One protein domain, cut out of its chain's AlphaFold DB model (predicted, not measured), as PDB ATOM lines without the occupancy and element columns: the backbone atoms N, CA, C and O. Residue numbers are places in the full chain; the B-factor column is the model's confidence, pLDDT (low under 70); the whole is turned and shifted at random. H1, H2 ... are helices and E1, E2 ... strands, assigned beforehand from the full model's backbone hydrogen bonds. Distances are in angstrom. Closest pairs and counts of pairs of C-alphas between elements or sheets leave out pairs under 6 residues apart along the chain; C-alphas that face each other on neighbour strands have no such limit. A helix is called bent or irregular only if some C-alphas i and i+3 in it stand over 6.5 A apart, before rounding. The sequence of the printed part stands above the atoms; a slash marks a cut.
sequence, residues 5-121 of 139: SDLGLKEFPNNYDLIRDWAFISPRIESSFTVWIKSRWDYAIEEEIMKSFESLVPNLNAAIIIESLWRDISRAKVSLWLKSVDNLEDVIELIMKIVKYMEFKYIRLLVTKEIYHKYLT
ATOM      1  N   SER A   5     138.904 137.910 110.487       76.00
ATOM      2  CA  SER A   5     137.915 138.585 109.637       76.00
ATOM      3  C   SER A   5     136.912 139.445 110.420       76.00
ATOM      4  O   SER A   5     136.415 140.437 109.892       76.00
ATOM      5  N   ASP A   6     136.657 139.117 111.690       79.56
ATOM      6  CA  ASP A   6     135.662 139.794 112.534       79.56
ATOM      7  C   ASP A   6     136.226 141.039 113.251       79.56
ATOM      8  O   ASP A   6     135.523 141.711 114.004       79.56
ATOM      9  N   LEU A   7     137.511 141.360 113.048       80.44
ATOM     10  CA  LEU A   7     138.242 142.386 113.805       80.44
ATOM     11  C   LEU A   7     138.323 143.753 113.100       80.44
ATOM     12  O   LEU A   7     139.104 144.613 113.509       80.44
ATOM     13  N   GLY A   8     137.532 143.974 112.043       81.94
ATOM     14  CA  GLY A   8     137.557 145.230 111.276       81.94
ATOM     15  C   GLY A   8     138.895 145.475 110.566       81.94
ATOM     16  O   GLY A   8     139.311 146.622 110.379       81.94
ATOM     17  N   LEU A   9     139.587 144.390 110.225       87.75
ATOM     18  CA  LEU A   9     140.892 144.392 109.581       87.75
ATOM     19  C   LEU A   9     140.784 144.809 108.115       87.75
ATOM     20  O   LEU A   9     139.802 144.507 107.440       87.75
ATOM     21  N   LYS A  10     141.805 145.511 107.625       88.62
ATOM     22  CA  LYS A  10     141.929 145.908 106.218       88.62
ATOM     23  C   LYS A  10     143.141 145.233 105.582       88.62
ATOM     24  O   LYS A  10     144.046 144.766 106.280       88.62
ATOM     25  N   GLU A  11     143.156 145.208 104.254       87.56
ATOM     26  CA  GLU A  11     144.306 144.743 103.478       87.56
ATOM     27  C   GLU A  11     145.580 145.512 103.847       87.56
ATOM     28  O   GLU A  11     145.542 146.701 104.192       87.56
ATOM     29  N   PHE A  12     146.717 144.818 103.791       87.12
ATOM     30  CA  PHE A  12     148.006 145.427 104.074       87.12
ATOM     31  C   PHE A  12     148.381 146.448 102.974       87.12
ATOM     32  O   PHE A  12     148.164 146.188 101.788       87.12
ATOM     33  N   PRO A  13     148.951 147.624 103.309       86.50
ATOM     34  CA  PRO A  13     149.096 148.726 102.355       86.50
ATOM     35  C   PRO A  13     149.980 148.405 101.143       86.50
ATOM     36  O   PRO A  13     151.190 148.216 101.291       86.50
ATOM     37  N   ASN A  14     149.394 148.428  99.938       87.19
ATOM     38  CA  ASN A  14     150.087 148.230  98.649       87.19
ATOM     39  C   ASN A  14     151.000 149.399  98.240       87.19
ATOM     40  O   ASN A  14     151.747 149.285  97.273       87.19
ATOM     41  N   ASN A  15     150.975 150.508  98.985       89.00
ATOM     42  CA  ASN A  15     151.911 151.622  98.854       89.00
ATOM     43  C   ASN A  15     152.577 151.893 100.215       89.00
ATOM     44  O   ASN A  15     151.887 152.111 101.215       89.00
ATOM     45  N   TYR A  16     153.914 151.916 100.235       90.19
ATOM     46  CA  TYR A  16     154.724 152.215 101.418       90.19
ATOM     47  C   TYR A  16     154.463 153.610 102.006       90.19
ATOM     48  O   TYR A  16     154.622 153.808 103.208       90.19
ATOM     49  N   ASP A  17     154.012 154.573 101.198       90.50
ATOM     50  CA  ASP A  17     153.752 155.953 101.632       90.50
ATOM     51  C   ASP A  17     152.764 156.043 102.797       90.50
ATOM     52  O   ASP A  17     152.855 156.951 103.617       90.50
ATOM     53  N   LEU A  18     151.862 155.066 102.914       89.12
ATOM     54  CA  LEU A  18     150.861 155.005 103.978       89.12
ATOM     55  C   LEU A  18     151.454 154.668 105.357       89.12
ATOM     56  O   LEU A  18     150.834 154.980 106.373       89.12
ATOM     57  N   ILE A  19     152.637 154.047 105.396       89.12
ATOM     58  CA  ILE A  19     153.314 153.594 106.626       89.12
ATOM     59  C   ILE A  19     154.730 154.164 106.775       89.12
ATOM     60  O   ILE A  19     155.439 153.830 107.723       89.12
ATOM     61  N   ARG A  20     155.152 155.028 105.844       88.50
ATOM     62  CA  ARG A  20     156.514 155.568 105.739       88.50
ATOM     63  C   ARG A  20     157.001 156.224 107.030       88.50
ATOM     64  O   ARG A  20     158.153 156.027 107.409       88.50
ATOM     65  N   ASP A  21     156.117 156.974 107.681       86.94
ATOM     66  CA  ASP A  21     156.431 157.779 108.866       86.94
ATOM     67  C   ASP A  21     156.017 157.095 110.179       86.94
ATOM     68  O   ASP A  21     155.952 157.732 111.230       86.94
ATOM     69  N   TRP A  22     155.692 155.800 110.135       89.88
ATOM     70  CA  TRP A  22     155.300 155.033 111.317       89.88
ATOM     71  C   TRP A  22     156.532 154.434 112.002       89.88
ATOM     72  O   TRP A  22     157.548 154.141 111.368       89.88
ATOM     73  N   ALA A  23     156.444 154.220 113.313       84.81
ATOM     74  CA  ALA A  23     157.484 153.546 114.075       84.81
ATOM     75  C   ALA A  23     157.546 152.069 113.670       84.81
ATOM     76  O   ALA A  23     156.547 151.357 113.762       84.81
ATOM     77  N   PHE A  24     158.720 151.616 113.234       85.19
ATOM     78  CA  PHE A  24     158.926 150.264 112.728       85.19
ATOM     79  C   PHE A  24     159.649 149.366 113.735       85.19
ATOM     80  O   PHE A  24     160.671 149.751 114.304       85.19
ATOM     81  N   ILE A  25     159.127 148.155 113.929       81.31
ATOM     82  CA  ILE A  25     159.597 147.159 114.894       81.31
ATOM     83  C   ILE A  25     159.705 145.801 114.175       81.31
ATOM     84  O   ILE A  25     158.693 145.249 113.747       81.31
ATOM     85  N   SER A  26     160.916 145.248 114.016       77.69
ATOM     86  CA  SER A  26     161.151 144.001 113.258       77.69
ATOM     87  C   SER A  26     162.463 143.300 113.626       77.69
ATOM     88  O   SER A  26     163.436 143.989 113.908       77.69
ATOM     89  N   PRO A  27     162.545 141.951 113.563       59.88
ATOM     90  CA  PRO A  27     163.696 141.143 113.985       59.88
ATOM     91  C   PRO A  27     164.966 141.107 113.130       59.88
ATOM     92  O   PRO A  27     165.744 140.164 113.269       59.88
ATOM     93  N   ARG A  28     165.257 142.132 112.322       58.44
ATOM     94  CA  ARG A  28     166.567 142.306 111.657       58.44
ATOM     95  C   ARG A  28     166.952 143.788 111.537       58.44
ATOM     96  O   ARG A  28     166.087 144.650 111.564       58.44
ATOM     97  N   ILE A  29     168.243 144.053 111.317       62.28
ATOM     98  CA  ILE A  29     168.904 145.353 111.008       62.28
ATOM     99  C   ILE A  29     168.404 146.058 109.724       62.28
ATOM    100  O   ILE A  29     169.049 146.966 109.203       62.28
ATOM    101  N   GLU A  30     167.275 145.632 109.171       70.94
ATOM    102  CA  GLU A  30     166.753 146.126 107.902       70.94
ATOM    103  C   GLU A  30     165.914 147.391 108.113       70.94
ATOM    104  O   GLU A  30     165.222 147.545 109.120       70.94
ATOM    105  N   SER A  31     165.960 148.306 107.142       80.56
ATOM    106  CA  SER A  31     165.094 149.484 107.168       80.56
ATOM    107  C   SER A  31     163.622 149.087 107.005       80.56
ATOM    108  O   SER A  31     163.312 148.084 106.359       80.56
ATOM    109  N   SER A  32     162.711 149.915 107.525       84.38
ATOM    110  CA  SER A  32     161.257 149.780 107.327       84.38
ATOM    111  C   SER A  32     160.885 149.557 105.853       84.38
ATOM    112  O   SER A  32     160.124 148.649 105.521       84.38
ATOM    113  N   PHE A  33     161.510 150.322 104.954       85.75
ATOM    114  CA  PHE A  33     161.311 150.205 103.512       85.75
ATOM    115  C   PHE A  33     161.791 148.859 102.955       85.75
ATOM    116  O   PHE A  33     161.087 148.221 102.177       85.75
ATOM    117  N   THR A  34     162.970 148.394 103.379       83.94
ATOM    118  CA  THR A  34     163.521 147.099 102.951       83.94
ATOM    119  C   THR A  34     162.609 145.946 103.355       83.94
ATOM    120  O   THR A  34     162.379 145.049 102.546       83.94
ATOM    121  N   VAL A  35     162.072 145.969 104.579       84.44
ATOM    122  CA  VAL A  35     161.162 144.913 105.043       84.44
ATOM    123  C   VAL A  35     159.838 144.952 104.285       84.44
ATOM    124  O   VAL A  35     159.360 143.893 103.890       84.44
ATOM    125  N   TRP A  36     159.288 146.141 104.013       87.81
ATOM    126  CA  TRP A  36     158.083 146.274 103.188       87.81
ATOM    127  C   TRP A  36     158.291 145.731 101.768       87.81
ATOM    128  O   TRP A  36     157.460 144.973 101.291       87.81
ATOM    129  N   ILE A  37     159.415 146.038 101.106       85.12
ATOM    130  CA  ILE A  37     159.713 145.475  99.775       85.12
ATOM    131  C   ILE A  37     159.778 143.949  99.835       85.12
ATOM    132  O   ILE A  37     159.164 143.271  99.015       85.12
ATOM    133  N   LYS A  38     160.530 143.403 100.798       81.75
ATOM    134  CA  LYS A  38     160.750 141.956 100.907       81.75
ATOM    135  C   LYS A  38     159.485 141.176 101.242       81.75
ATOM    136  O   LYS A  38     159.418 140.004 100.889       81.75
ATOM    137  N   SER A  39     158.508 141.793 101.910       78.25
ATOM    138  CA  SER A  39     157.223 141.140 102.176       78.25
ATOM    139  C   SER A  39     156.369 140.985 100.917       78.25
ATOM    140  O   SER A  39     155.438 140.193 100.923       78.25
ATOM    141  N   ARG A  40     156.678 141.718  99.838       82.12
ATOM    142  CA  ARG A  40     155.984 141.622  98.543       82.12
ATOM    143  C   ARG A  40     156.628 140.640  97.573       82.12
ATOM    144  O   ARG A  40     156.191 140.548  96.433       82.12
ATOM    145  N   TRP A  41     157.711 139.983  97.972       76.50
ATOM    146  CA  TRP A  41     158.385 139.025  97.108       76.50
ATOM    147  C   TRP A  41     157.672 137.683  97.181       76.50
ATOM    148  O   TRP A  41     157.607 137.070  98.245       76.50
ATOM    149  N   ASP A  42     157.196 137.213  96.032       61.19
ATOM    150  CA  ASP A  42     156.751 135.836  95.877       61.19
ATOM    151  C   ASP A  42     157.993 134.933  95.877       61.19
ATOM    152  O   ASP A  42     158.816 134.960  94.957       61.19
ATOM    153  N   TYR A  43     158.183 134.164  96.949       58.19
ATOM    154  CA  TYR A  43     159.298 133.224  97.041       58.19
ATOM    155  C   TYR A  43     158.949 131.940  96.285       58.19
ATOM    156  O   TYR A  43     158.076 131.183  96.700       58.19
ATOM    157  N   ALA A  44     159.673 131.661  95.203       51.81
ATOM    158  CA  ALA A  44     159.622 130.385  94.491       51.81
ATOM    159  C   ALA A  44     160.514 129.336  95.186       51.81
ATOM    160  O   ALA A  44     161.503 128.879  94.617       51.81
ATOM    161  N   ILE A  45     160.223 129.012  96.450       54.41
ATOM    162  CA  ILE A  45     160.882 127.913  97.171       54.41
ATOM    163  C   ILE A  45     159.828 126.839  97.457       54.41
ATOM    164  O   ILE A  45     158.749 127.152  97.951       54.41
ATOM    165  N   GLU A  46     160.144 125.596  97.091       48.75
ATOM    166  CA  GLU A  46     159.276 124.413  97.150       48.75
ATOM    167  C   GLU A  46     158.580 124.222  98.522       48.75
ATOM    168  O   GLU A  46     159.224 124.060  99.553       48.75
ATOM    169  N   GLU A  47     157.244 124.249  98.488       46.03
ATOM    170  CA  GLU A  47     156.266 123.464  99.272       46.03
ATOM    171  C   GLU A  47     156.353 123.320 100.809       46.03
ATOM    172  O   GLU A  47     155.732 122.417 101.367       46.03
ATOM    173  N   GLU A  48     156.938 124.254 101.554       52.66
ATOM    174  CA  GLU A  48     156.363 124.560 102.876       52.66
ATOM    175  C   GLU A  48     155.601 125.876 102.780       52.66
ATOM    176  O   GLU A  48     156.192 126.952 102.720       52.66
ATOM    177  N   ILE A  49     154.265 125.775 102.733       59.50
ATOM    178  CA  ILE A  49     153.343 126.913 102.760       59.50
ATOM    179  C   ILE A  49     153.658 127.716 104.021       59.50
ATOM    180  O   ILE A  49     153.223 127.377 105.125       59.50
ATOM    181  N   MET A  50     154.465 128.762 103.859       67.94
ATOM    182  CA  MET A  50     154.828 129.664 104.935       67.94
ATOM    183  C   MET A  50     153.521 130.227 105.494       67.94
ATOM    184  O   MET A  50     152.785 130.913 104.788       67.94
ATOM    185  N   LYS A  51     153.189 129.905 106.752       69.81
ATOM    186  CA  LYS A  51     152.000 130.472 107.396       69.81
ATOM    187  C   LYS A  51     152.243 131.974 107.520       69.81
ATOM    188  O   LYS A  51     153.067 132.395 108.334       69.81
ATOM    189  N   SER A  52     151.542 132.764 106.716       83.81
ATOM    190  CA  SER A  52     151.646 134.218 106.712       83.81
ATOM    191  C   SER A  52     150.294 134.873 106.959       83.81
ATOM    192  O   SER A  52     149.247 134.383 106.545       83.81
ATOM    193  N   PHE A  53     150.328 135.999 107.655       89.12
ATOM    194  CA  PHE A  53     149.192 136.875 107.865       89.12
ATOM    195  C   PHE A  53     149.685 138.314 107.806       89.12
ATOM    196  O   PHE A  53     150.598 138.683 108.544       89.12
ATOM    197  N   GLU A  54     149.072 139.132 106.961       92.25
ATOM    198  CA  GLU A  54     149.364 140.558 106.884       92.25
ATOM    199  C   GLU A  54     148.079 141.372 106.887       92.25
ATOM    200  O   GLU A  54     147.085 141.004 106.262       92.25
ATOM    201  N   SER A  55     148.073 142.473 107.636       92.38
ATOM    202  CA  SER A  55     146.893 143.324 107.716       92.38
ATOM    203  C   SER A  55     147.196 144.719 108.249       92.38
ATOM    204  O   SER A  55     148.073 144.922 109.094       92.38
ATOM    205  N   LEU A  56     146.421 145.687 107.763       92.81
ATOM    206  CA  LEU A  56     146.254 146.987 108.389       92.81
ATOM    207  C   LEU A  56     145.155 146.902 109.458       92.81
ATOM    208  O   LEU A  56     144.058 146.412 109.200       92.81
ATOM    209  N   VAL A  57     145.424 147.457 110.637       92.75
ATOM    210  CA  VAL A  57     144.504 147.553 111.776       92.75
ATOM    211  C   VAL A  57     144.156 149.031 112.005       92.75
ATOM    212  O   VAL A  57     144.838 149.713 112.779       92.75
ATOM    213  N   PRO A  58     143.120 149.577 111.338       88.44
ATOM    214  CA  PRO A  58     142.850 151.017 111.352       88.44
ATOM    215  C   PRO A  58     142.575 151.564 112.752       88.44
ATOM    216  O   PRO A  58     143.104 152.609 113.117       88.44
ATOM    217  N   ASN A  59     141.813 150.821 113.558       90.19
ATOM    218  CA  ASN A  59     141.402 151.250 114.899       90.19
ATOM    219  C   ASN A  59     142.590 151.423 115.856       90.19
ATOM    220  O   ASN A  59     142.507 152.211 116.791       90.19
ATOM    221  N   LEU A  60     143.698 150.722 115.600       91.94
ATOM    222  CA  LEU A  60     144.929 150.814 116.388       91.94
ATOM    223  C   LEU A  60     146.030 151.607 115.669       91.94
ATOM    224  O   LEU A  60     147.130 151.748 116.199       91.94
ATOM    225  N   ASN A  61     145.749 152.144 114.475       93.38
ATOM    226  CA  ASN A  61     146.731 152.785 113.598       93.38
ATOM    227  C   ASN A  61     148.024 151.958 113.470       93.38
ATOM    228  O   ASN A  61     149.131 152.466 113.673       93.38
ATOM    229  N   ALA A  62     147.851 150.665 113.189       95.19
ATOM    230  CA  ALA A  62     148.928 149.688 113.152       95.19
ATOM    231  C   ALA A  62     148.888 148.870 111.862       95.19
ATOM    232  O   ALA A  62     147.817 148.634 111.311       95.19
ATOM    233  N   ALA A  63     150.045 148.425 111.386       94.44
ATOM    234  CA  ALA A  63     150.154 147.479 110.281       94.44
ATOM    235  C   ALA A  63     151.042 146.318 110.724       94.44
ATOM    236  O   ALA A  63     152.093 146.537 111.327       94.44
ATOM    237  N   ILE A  64     150.601 145.090 110.473       94.81
ATOM    238  CA  ILE A  64     151.176 143.884 111.069       94.81
ATOM    239  C   ILE A  64     151.470 142.885 109.961       94.81
ATOM    240  O   ILE A  64     150.623 142.648 109.105       94.81
ATOM    241  N   ILE A  65     152.643 142.265 110.036       93.12
ATOM    242  CA  ILE A  65     152.993 141.063 109.282       93.12
ATOM    243  C   ILE A  65     153.425 139.993 110.282       93.12
ATOM    244  O   ILE A  65     154.277 140.239 111.140       93.12
ATOM    245  N   ILE A  66     152.840 138.808 110.163       92.62
ATOM    246  CA  ILE A  66     153.137 137.607 110.937       92.62
ATOM    247  C   ILE A  66     153.534 136.533 109.933       92.62
ATOM    248  O   ILE A  66     152.750 136.200 109.053       92.62
ATOM    249  N   GLU A  67     154.728 135.978 110.068       89.94
ATOM    250  CA  GLU A  67     155.235 134.957 109.148       89.94
ATOM    251  C   GLU A  67     155.946 133.840 109.912       89.94
ATOM    252  O   GLU A  67     156.640 134.093 110.901       89.94
ATOM    253  N   SER A  68     155.781 132.593 109.476       88.19
ATOM    254  CA  SER A  68     156.505 131.461 110.054       88.19
ATOM    255  C   SER A  68     158.007 131.540 109.766       88.19
ATOM    256  O   SER A  68     158.424 131.902 108.667       88.19
ATOM    257  N   LEU A  69     158.846 131.151 110.729       83.62
ATOM    258  CA  LEU A  69     160.287 131.032 110.488       83.62
ATOM    259  C   LEU A  69     160.589 129.824 109.592       83.62
ATOM    260  O   LEU A  69     160.126 128.725 109.871       83.62
ATOM    261  N   TRP A  70     161.478 129.998 108.611       71.19
ATOM    262  CA  TRP A  70     161.825 128.959 107.624       71.19
ATOM    263  C   TRP A  70     162.307 127.627 108.214       71.19
ATOM    264  O   TRP A  70     162.143 126.590 107.596       71.19
ATOM    265  N   ARG A  71     162.953 127.637 109.387       77.00
ATOM    266  CA  ARG A  71     163.477 126.416 110.035       77.00
ATOM    267  C   ARG A  71     162.576 125.873 111.144       77.00
ATOM    268  O   ARG A  71     162.883 124.831 111.712       77.00
ATOM    269  N   ASP A  72     161.553 126.626 111.540       81.44
ATOM    270  CA  ASP A  72     160.677 126.273 112.656       81.44
ATOM    271  C   ASP A  72     159.313 126.934 112.453       81.44
ATOM    272  O   ASP A  72     159.040 128.023 112.970       81.44
ATOM    273  N   ILE A  73     158.450 126.243 111.707       82.88
ATOM    274  CA  ILE A  73     157.101 126.706 111.370       82.88
ATOM    275  C   ILE A  73     156.194 126.886 112.596       82.88
ATOM    276  O   ILE A  73     155.149 127.524 112.505       82.88
ATOM    277  N   SER A  74     156.591 126.373 113.768       85.81
ATOM    278  CA  SER A  74     155.866 126.592 115.026       85.81
ATOM    279  C   SER A  74     156.117 127.978 115.630       85.81
ATOM    280  O   SER A  74     155.460 128.360 116.605       85.81
ATOM    281  N   ARG A  75     157.057 128.749 115.068       89.62
ATOM    282  CA  ARG A  75     157.413 130.094 115.521       89.62
ATOM    283  C   ARG A  75     157.076 131.134 114.469       89.62
ATOM    284  O   ARG A  75     157.461 130.997 113.312       89.62
ATOM    285  N   ALA A  76     156.469 132.223 114.922       91.75
ATOM    286  CA  ALA A  76     156.216 133.394 114.103       91.75
ATOM    287  C   ALA A  76     157.267 134.482 114.337       91.75
ATOM    288  O   ALA A  76     157.640 134.780 115.476       91.75
ATOM    289  N   LYS A  77     157.701 135.120 113.255       91.25
ATOM    290  CA  LYS A  77     158.298 136.454 113.257       91.25
ATOM    291  C   LYS A  77     157.178 137.477 113.090       91.25
ATOM    292  O   LYS A  77     156.296 137.295 112.258       91.25
ATOM    293  N   VAL A  78     157.245 138.554 113.869       93.00
ATOM    294  CA  VAL A  78     156.338 139.697 113.737       93.00
ATOM    295  C   VAL A  78     157.110 140.918 113.268       93.00
ATOM    296  O   VAL A  78     158.143 141.262 113.846       93.00
ATOM    297  N   SER A  79     156.583 141.568 112.235       92.75
ATOM    298  CA  SER A  79     156.979 142.911 111.814       92.75
ATOM    299  C   SER A  79     155.795 143.846 112.034       92.75
ATOM    300  O   SER A  79     154.668 143.519 111.661       92.75
ATOM    301  N   LEU A  80     156.041 144.984 112.674       93.38
ATOM    302  CA  LEU A  80     154.999 145.885 113.141       93.38
ATOM    303  C   LEU A  80     155.345 147.333 112.793       93.38
ATOM    304  O   LEU A  80     156.446 147.802 113.080       93.38
ATOM    305  N   TRP A  81     154.370 148.044 112.233       93.69
ATOM    306  CA  TRP A  81     154.376 149.494 112.091       93.69
ATOM    307  C   TRP A  81     153.310 150.088 113.000       93.69
ATOM    308  O   TRP A  81     152.157 149.662 112.960       93.69
ATOM    309  N   LEU A  82     153.684 151.088 113.793       93.62
ATOM    310  CA  LEU A  82     152.788 151.809 114.690       93.62
ATOM    311  C   LEU A  82     152.844 153.300 114.401       93.62
ATOM    312  O   LEU A  82     153.915 153.903 114.442       93.62
ATOM    313  N   LYS A  83     151.686 153.929 114.201       91.12
ATOM    314  CA  LYS A  83     151.625 155.394 114.129       91.12
ATOM    315  C   LYS A  83     152.013 156.056 115.460       91.12
ATOM    316  O   LYS A  83     152.618 157.121 115.452       91.12
ATOM    317  N   SER A  84     151.687 155.418 116.588       91.62
ATOM    318  CA  SER A  84     152.176 155.778 117.926       91.62
ATOM    319  C   SER A  84     152.524 154.519 118.716       91.62
ATOM    320  O   SER A  84     151.772 153.543 118.698       91.62
ATOM    321  N   VAL A  85     153.640 154.557 119.446       90.44
ATOM    322  CA  VAL A  85     154.081 153.462 120.327       90.44
ATOM    323  C   VAL A  85     153.119 153.260 121.504       90.44
ATOM    324  O   VAL A  85     153.085 152.179 122.083       90.44
ATOM    325  N   ASP A  86     152.277 154.244 121.822       89.81
ATOM    326  CA  ASP A  86     151.271 154.114 122.883       89.81
ATOM    327  C   ASP A  86     150.237 153.015 122.590       89.81
ATOM    328  O   ASP A  86     149.726 152.399 123.517       89.81
ATOM    329  N   ASN A  87     150.013 152.686 121.312       91.62
ATOM    330  CA  ASN A  87     149.103 151.610 120.902       91.62
ATOM    331  C   ASN A  87     149.760 150.218 120.933       91.62
ATOM    332  O   ASN A  87     149.128 149.229 120.563       91.62
ATOM    333  N   LEU A  88     151.042 150.112 121.308       92.75
ATOM    334  CA  LEU A  88     151.792 148.858 121.222       92.75
ATOM    335  C   LEU A  88     151.142 147.743 122.044       92.75
ATOM    336  O   LEU A  88     151.096 146.609 121.581       92.75
ATOM    337  N   GLU A  89     150.641 148.042 123.240       92.50
ATOM    338  CA  GLU A  89     150.077 147.018 124.125       92.50
ATOM    339  C   GLU A  89     148.824 146.372 123.524       92.50
ATOM    340  O   GLU A  89     148.770 145.147 123.395       92.50
ATOM    341  N   ASP A  90     147.879 147.193 123.059       93.88
ATOM    342  CA  ASP A  90     146.653 146.736 122.396       93.88
ATOM    343  C   ASP A  90     146.972 145.918 121.140       93.88
ATOM    344  O   ASP A  90     146.353 144.886 120.855       93.88
ATOM    345  N   VAL A  91     147.989 146.350 120.389       94.75
ATOM    346  CA  VAL A  91     148.436 145.654 119.184       94.75
ATOM    347  C   VAL A  91     149.098 144.319 119.521       94.75
ATOM    348  O   VAL A  91     148.847 143.331 118.834       94.75
ATOM    349  N   ILE A  92     149.890 144.231 120.592       93.81
ATOM    350  CA  ILE A  92     150.476 142.965 121.052       93.81
ATOM    351  C   ILE A  92     149.384 141.989 121.501       93.81
ATOM    352  O   ILE A  92     149.458 140.805 121.168       93.81
ATOM    353  N   GLU A  93     148.343 142.451 122.195       93.25
ATOM    354  CA  GLU A  93     147.208 141.595 122.558       93.25
ATOM    355  C   GLU A  93     146.449 141.069 121.336       93.25
ATOM    356  O   GLU A  93     146.075 139.890 121.288       93.25
ATOM    357  N   LEU A  94     146.245 141.922 120.330       94.31
ATOM    358  CA  LEU A  94     145.671 141.528 119.048       94.31
ATOM    359  C   LEU A  94     146.541 140.471 118.354       94.31
ATOM    360  O   LEU A  94     146.035 139.419 117.958       94.31
ATOM    361  N   ILE A  95     147.849 140.708 118.268       94.12
ATOM    362  CA  ILE A  95     148.815 139.770 117.686       94.12
ATOM    363  C   ILE A  95     148.744 138.423 118.408       94.12
ATOM    364  O   ILE A  95     148.640 137.393 117.749       94.12
ATOM    365  N   MET A  96     148.729 138.409 119.745       92.69
ATOM    366  CA  MET A  96     148.622 137.183 120.549       92.69
ATOM    367  C   MET A  96     147.361 136.370 120.220       92.69
ATOM    368  O   MET A  96     147.413 135.139 120.169       92.69
ATOM    369  N   LYS A  97     146.228 137.037 119.961       93.12
ATOM    370  CA  LYS A  97     144.983 136.377 119.532       93.12
ATOM    371  C   LYS A  97     145.129 135.764 118.136       93.12
ATOM    372  O   LYS A  97     144.761 134.603 117.954       93.12
ATOM    373  N   ILE A  98     145.702 136.508 117.187       92.81
ATOM    374  CA  ILE A  98     145.899 136.058 115.799       92.81
ATOM    375  C   ILE A  98     146.880 134.883 115.744       92.81
ATOM    376  O   ILE A  98     146.568 133.850 115.157       92.81
ATOM    377  N   VAL A  99     148.034 134.974 116.411       91.88
ATOM    378  CA  VAL A  99     149.027 133.891 116.366       91.88
ATOM    379  C   VAL A  99     148.522 132.603 117.011       91.88
ATOM    380  O   VAL A  99     148.883 131.519 116.562       91.88
ATOM    381  N   LYS A 100     147.652 132.707 118.026       91.56
ATOM    382  CA  LYS A 100     147.009 131.553 118.657       91.56
ATOM    383  C   LYS A 100     146.017 130.897 117.702       91.56
ATOM    384  O   LYS A 100     145.962 129.674 117.654       91.56
ATOM    385  N   TYR A 101     145.265 131.695 116.943       90.69
ATOM    386  CA  TYR A 101     144.381 131.200 115.886       90.69
ATOM    387  C   TYR A 101     145.166 130.486 114.774       90.69
ATOM    388  O   TYR A 101     144.742 129.435 114.311       90.69
ATOM    389  N   MET A 102     146.344 131.001 114.411       89.56
ATOM    390  CA  MET A 102     147.247 130.394 113.421       89.56
ATOM    391  C   MET A 102     148.077 129.207 113.958       89.56
ATOM    392  O   MET A 102     148.861 128.616 113.210       89.56
ATOM    393  N   GLU A 103     147.901 128.851 115.237       90.62
ATOM    394  CA  GLU A 103     148.569 127.742 115.938       90.62
ATOM    395  C   GLU A 103     150.088 127.898 116.129       90.62
ATOM    396  O   GLU A 103     150.816 126.917 116.306       90.62
ATOM    397  N   PHE A 104     150.599 129.131 116.138       92.06
ATOM    398  CA  PHE A 104     151.988 129.370 116.517       92.06
ATOM    399  C   PHE A 104     152.187 129.173 118.025       92.06
ATOM    400  O   PHE A 104     151.389 129.619 118.850       92.06
ATOM    401  N   LYS A 105     153.305 128.544 118.399       90.44
ATOM    402  CA  LYS A 105     153.696 128.314 119.799       90.44
ATOM    403  C   LYS A 105     154.462 129.490 120.395       90.44
ATOM    404  O   LYS A 105     154.369 129.741 121.594       90.44
ATOM    405  N   TYR A 106     155.240 130.193 119.570       90.31
ATOM    406  CA  TYR A 106     156.081 131.306 120.009       90.31
ATOM    407  C   TYR A 106     156.092 132.437 118.988       90.31
ATOM    408  O   TYR A 106     156.062 132.197 117.783       90.31
ATOM    409  N   ILE A 107     156.244 133.660 119.489       92.06
ATOM    410  CA  ILE A 107     156.437 134.862 118.681       92.06
ATOM    411  C   ILE A 107     157.841 135.405 118.933       92.06
ATOM    412  O   ILE A 107     158.321 135.398 120.070       92.06
ATOM    413  N   ARG A 108     158.497 135.891 117.881       91.75
ATOM    414  CA  ARG A 108     159.726 136.677 117.966       91.75
ATOM    415  C   ARG A 108     159.466 138.107 117.523       91.75
ATOM    416  O   ARG A 108     158.964 138.344 116.426       91.75
ATOM    417  N   LEU A 109     159.885 139.029 118.377       90.62
ATOM    418  CA  LEU A 109     159.879 140.463 118.144       90.62
ATOM    419  C   LEU A 109     161.277 140.991 118.469       90.62
ATOM    420  O   LEU A 109     161.898 140.530 119.427       90.62
ATOM    421  N   LEU A 110     161.761 141.949 117.690       88.19
ATOM    422  CA  LEU A 110     162.938 142.736 118.045       88.19
ATOM    423  C   LEU A 110     162.489 144.155 118.275       88.19
ATOM    424  O   LEU A 110     161.789 144.737 117.453       88.19
ATOM    425  N   VAL A 111     162.914 144.683 119.403       88.88
ATOM    426  CA  VAL A 111     162.553 146.000 119.889       88.88
ATOM    427  C   VAL A 111     163.799 146.674 120.425       88.88
ATOM    428  O   VAL A 111     164.779 146.009 120.768       88.88
ATOM    429  N   THR A 112     163.747 147.995 120.537       87.62
ATOM    430  CA  THR A 112     164.759 148.719 121.299       87.62
ATOM    431  C   THR A 112     164.654 148.358 122.783       87.62
ATOM    432  O   THR A 112     163.609 147.890 123.258       87.62
ATOM    433  N   LYS A 113     165.736 148.585 123.541       88.50
ATOM    434  CA  LYS A 113     165.737 148.315 124.984       88.50
ATOM    435  C   LYS A 113     164.650 149.124 125.689       88.50
ATOM    436  O   LYS A 113     163.993 148.595 126.577       88.50
ATOM    437  N   GLU A 114     164.401 150.359 125.272       89.44
ATOM    438  CA  GLU A 114     163.381 151.232 125.862       89.44
ATOM    439  C   GLU A 114     161.978 150.633 125.706       89.44
ATOM    440  O   GLU A 114     161.230 150.554 126.680       89.44
ATOM    441  N   ILE A 115     161.640 150.146 124.505       91.00
ATOM    442  CA  ILE A 115     160.344 149.504 124.246       91.00
ATOM    443  C   ILE A 115     160.203 148.218 125.069       91.00
ATOM    444  O   ILE A 115     159.149 147.988 125.665       91.00
ATOM    445  N   TYR A 116     161.259 147.399 125.138       91.00
ATOM    446  CA  TYR A 116     161.247 146.173 125.935       91.00
ATOM    447  C   TYR A 116     160.920 146.459 127.405       91.00
ATOM    448  O   TYR A 116     159.964 145.899 127.942       91.00
ATOM    449  N   HIS A 117     161.677 147.364 128.033       90.81
ATOM    450  CA  HIS A 117     161.526 147.669 129.454       90.81
ATOM    451  C   HIS A 117     160.177 148.318 129.767       90.81
ATOM    452  O   HIS A 117     159.566 147.971 130.777       90.81
ATOM    453  N   LYS A 118     159.707 149.225 128.899       91.12
ATOM    454  CA  LYS A 118     158.477 149.986 129.131       91.12
ATOM    455  C   LYS A 118     157.204 149.172 128.886       91.12
ATOM    456  O   LYS A 118     156.262 149.325 129.651       91.12
ATOM    457  N   TYR A 119     157.169 148.327 127.854       90.75
ATOM    458  CA  TYR A 119     155.917 147.705 127.396       90.75
ATOM    459  C   TYR A 119     155.903 146.175 127.466       90.75
ATOM    460  O   TYR A 119     154.828 145.580 127.547       90.75
ATOM    461  N   LEU A 120     157.061 145.502 127.407       90.94
ATOM    462  CA  LEU A 120     157.097 144.049 127.185       90.94
ATOM    463  C   LEU A 120     157.417 143.207 128.423       90.94
ATOM    464  O   LEU A 120     157.106 142.015 128.434       90.94
ATOM    465  N   THR A 121     157.980 143.804 129.474       90.06
ATOM    466  CA  THR A 121     158.354 143.117 130.728       90.06
ATOM    467  C   THR A 121     157.176 142.451 131.441       90.06
ATOM    468  O   THR A 121     157.371 141.472 132.159       90.06
TER     469      THR A 121
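AT A GLANCE: This is residues 5 to 121 of the 139 residues of an uncharacterized protein of Desulfurococcales archaeon ex4484_42 (UniProt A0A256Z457). A twisted sheet curls round the long helix H2 on one face, with the short helix H1 on the opposite face and H3 off the sheet, close to H2. E2, E3 and E4 form a meander, each strand the antiparallel neighbour of the one before; the short E1 and E5 pair with E4 on its other side, E5 parallel and E1 antiparallel, and residues 41 to 47 stick out. The printed part has 117 residues with three named helices and five named strands, in the order E1, H1, E2, E3, E4, H2, E5, H3, of mixed class. It is compact, with a radius of gyration of the C-alphas of 13.8 A and spans of 40 by 33 by 31 A.

IN THESE COORDINATES: After residues 5 to 22, E1 takes residues 23 to 25, from C-alpha 23 at (157.484, 153.546, 114.075). H1 is residues 32 to 39, E2 52 to 57, E3 62 to 69 over 22.0 A, and E4 72 to 82 over 26.8 A. H2, residues 85 to 101, spans 24.7 A; E5 is 106 to 108, and H3, 113 to 120, ends at C-alpha 120 (157.097, 144.049, 127.185).

HOW THE PARTS SIT: E4 bends by 56 degrees at residue 75. E3 and E4 form a hairpin, with N 65 and O 79 2.9 A apart; in hairpin E2 and E3, N 55 and O 64 are 2.9 A apart. N 25 and O 80 of E1 and E4 are 2.8 A apart, as are N 108 and O 76 of E5 and E4. H1 is on the sheet at a height of 9.7 A. H2 is irregular, C-alphas 86 and 89 being 7.3 A apart; E4, H2 and E5 form a strand-helix-strand unit, parallel strands joined through a helix, with a right-handed crossover. H2 and H3 are close but not clearly touching, the closest C-alphas, of Glu 89 and Tyr 119, being 6.7 A apart. In H1 and H3 every O i to N i+4 pair is within hydrogen-bond range, in H2 11 of 13.

THE WHOLE: The farthest C-alphas, of Glu 46 and Lys 118, are 41.0 A apart. The printed part has no cut, and the link from H1 to E2 is long. Residues 27 to 29 and 42 to 51 have pLDDT under 70.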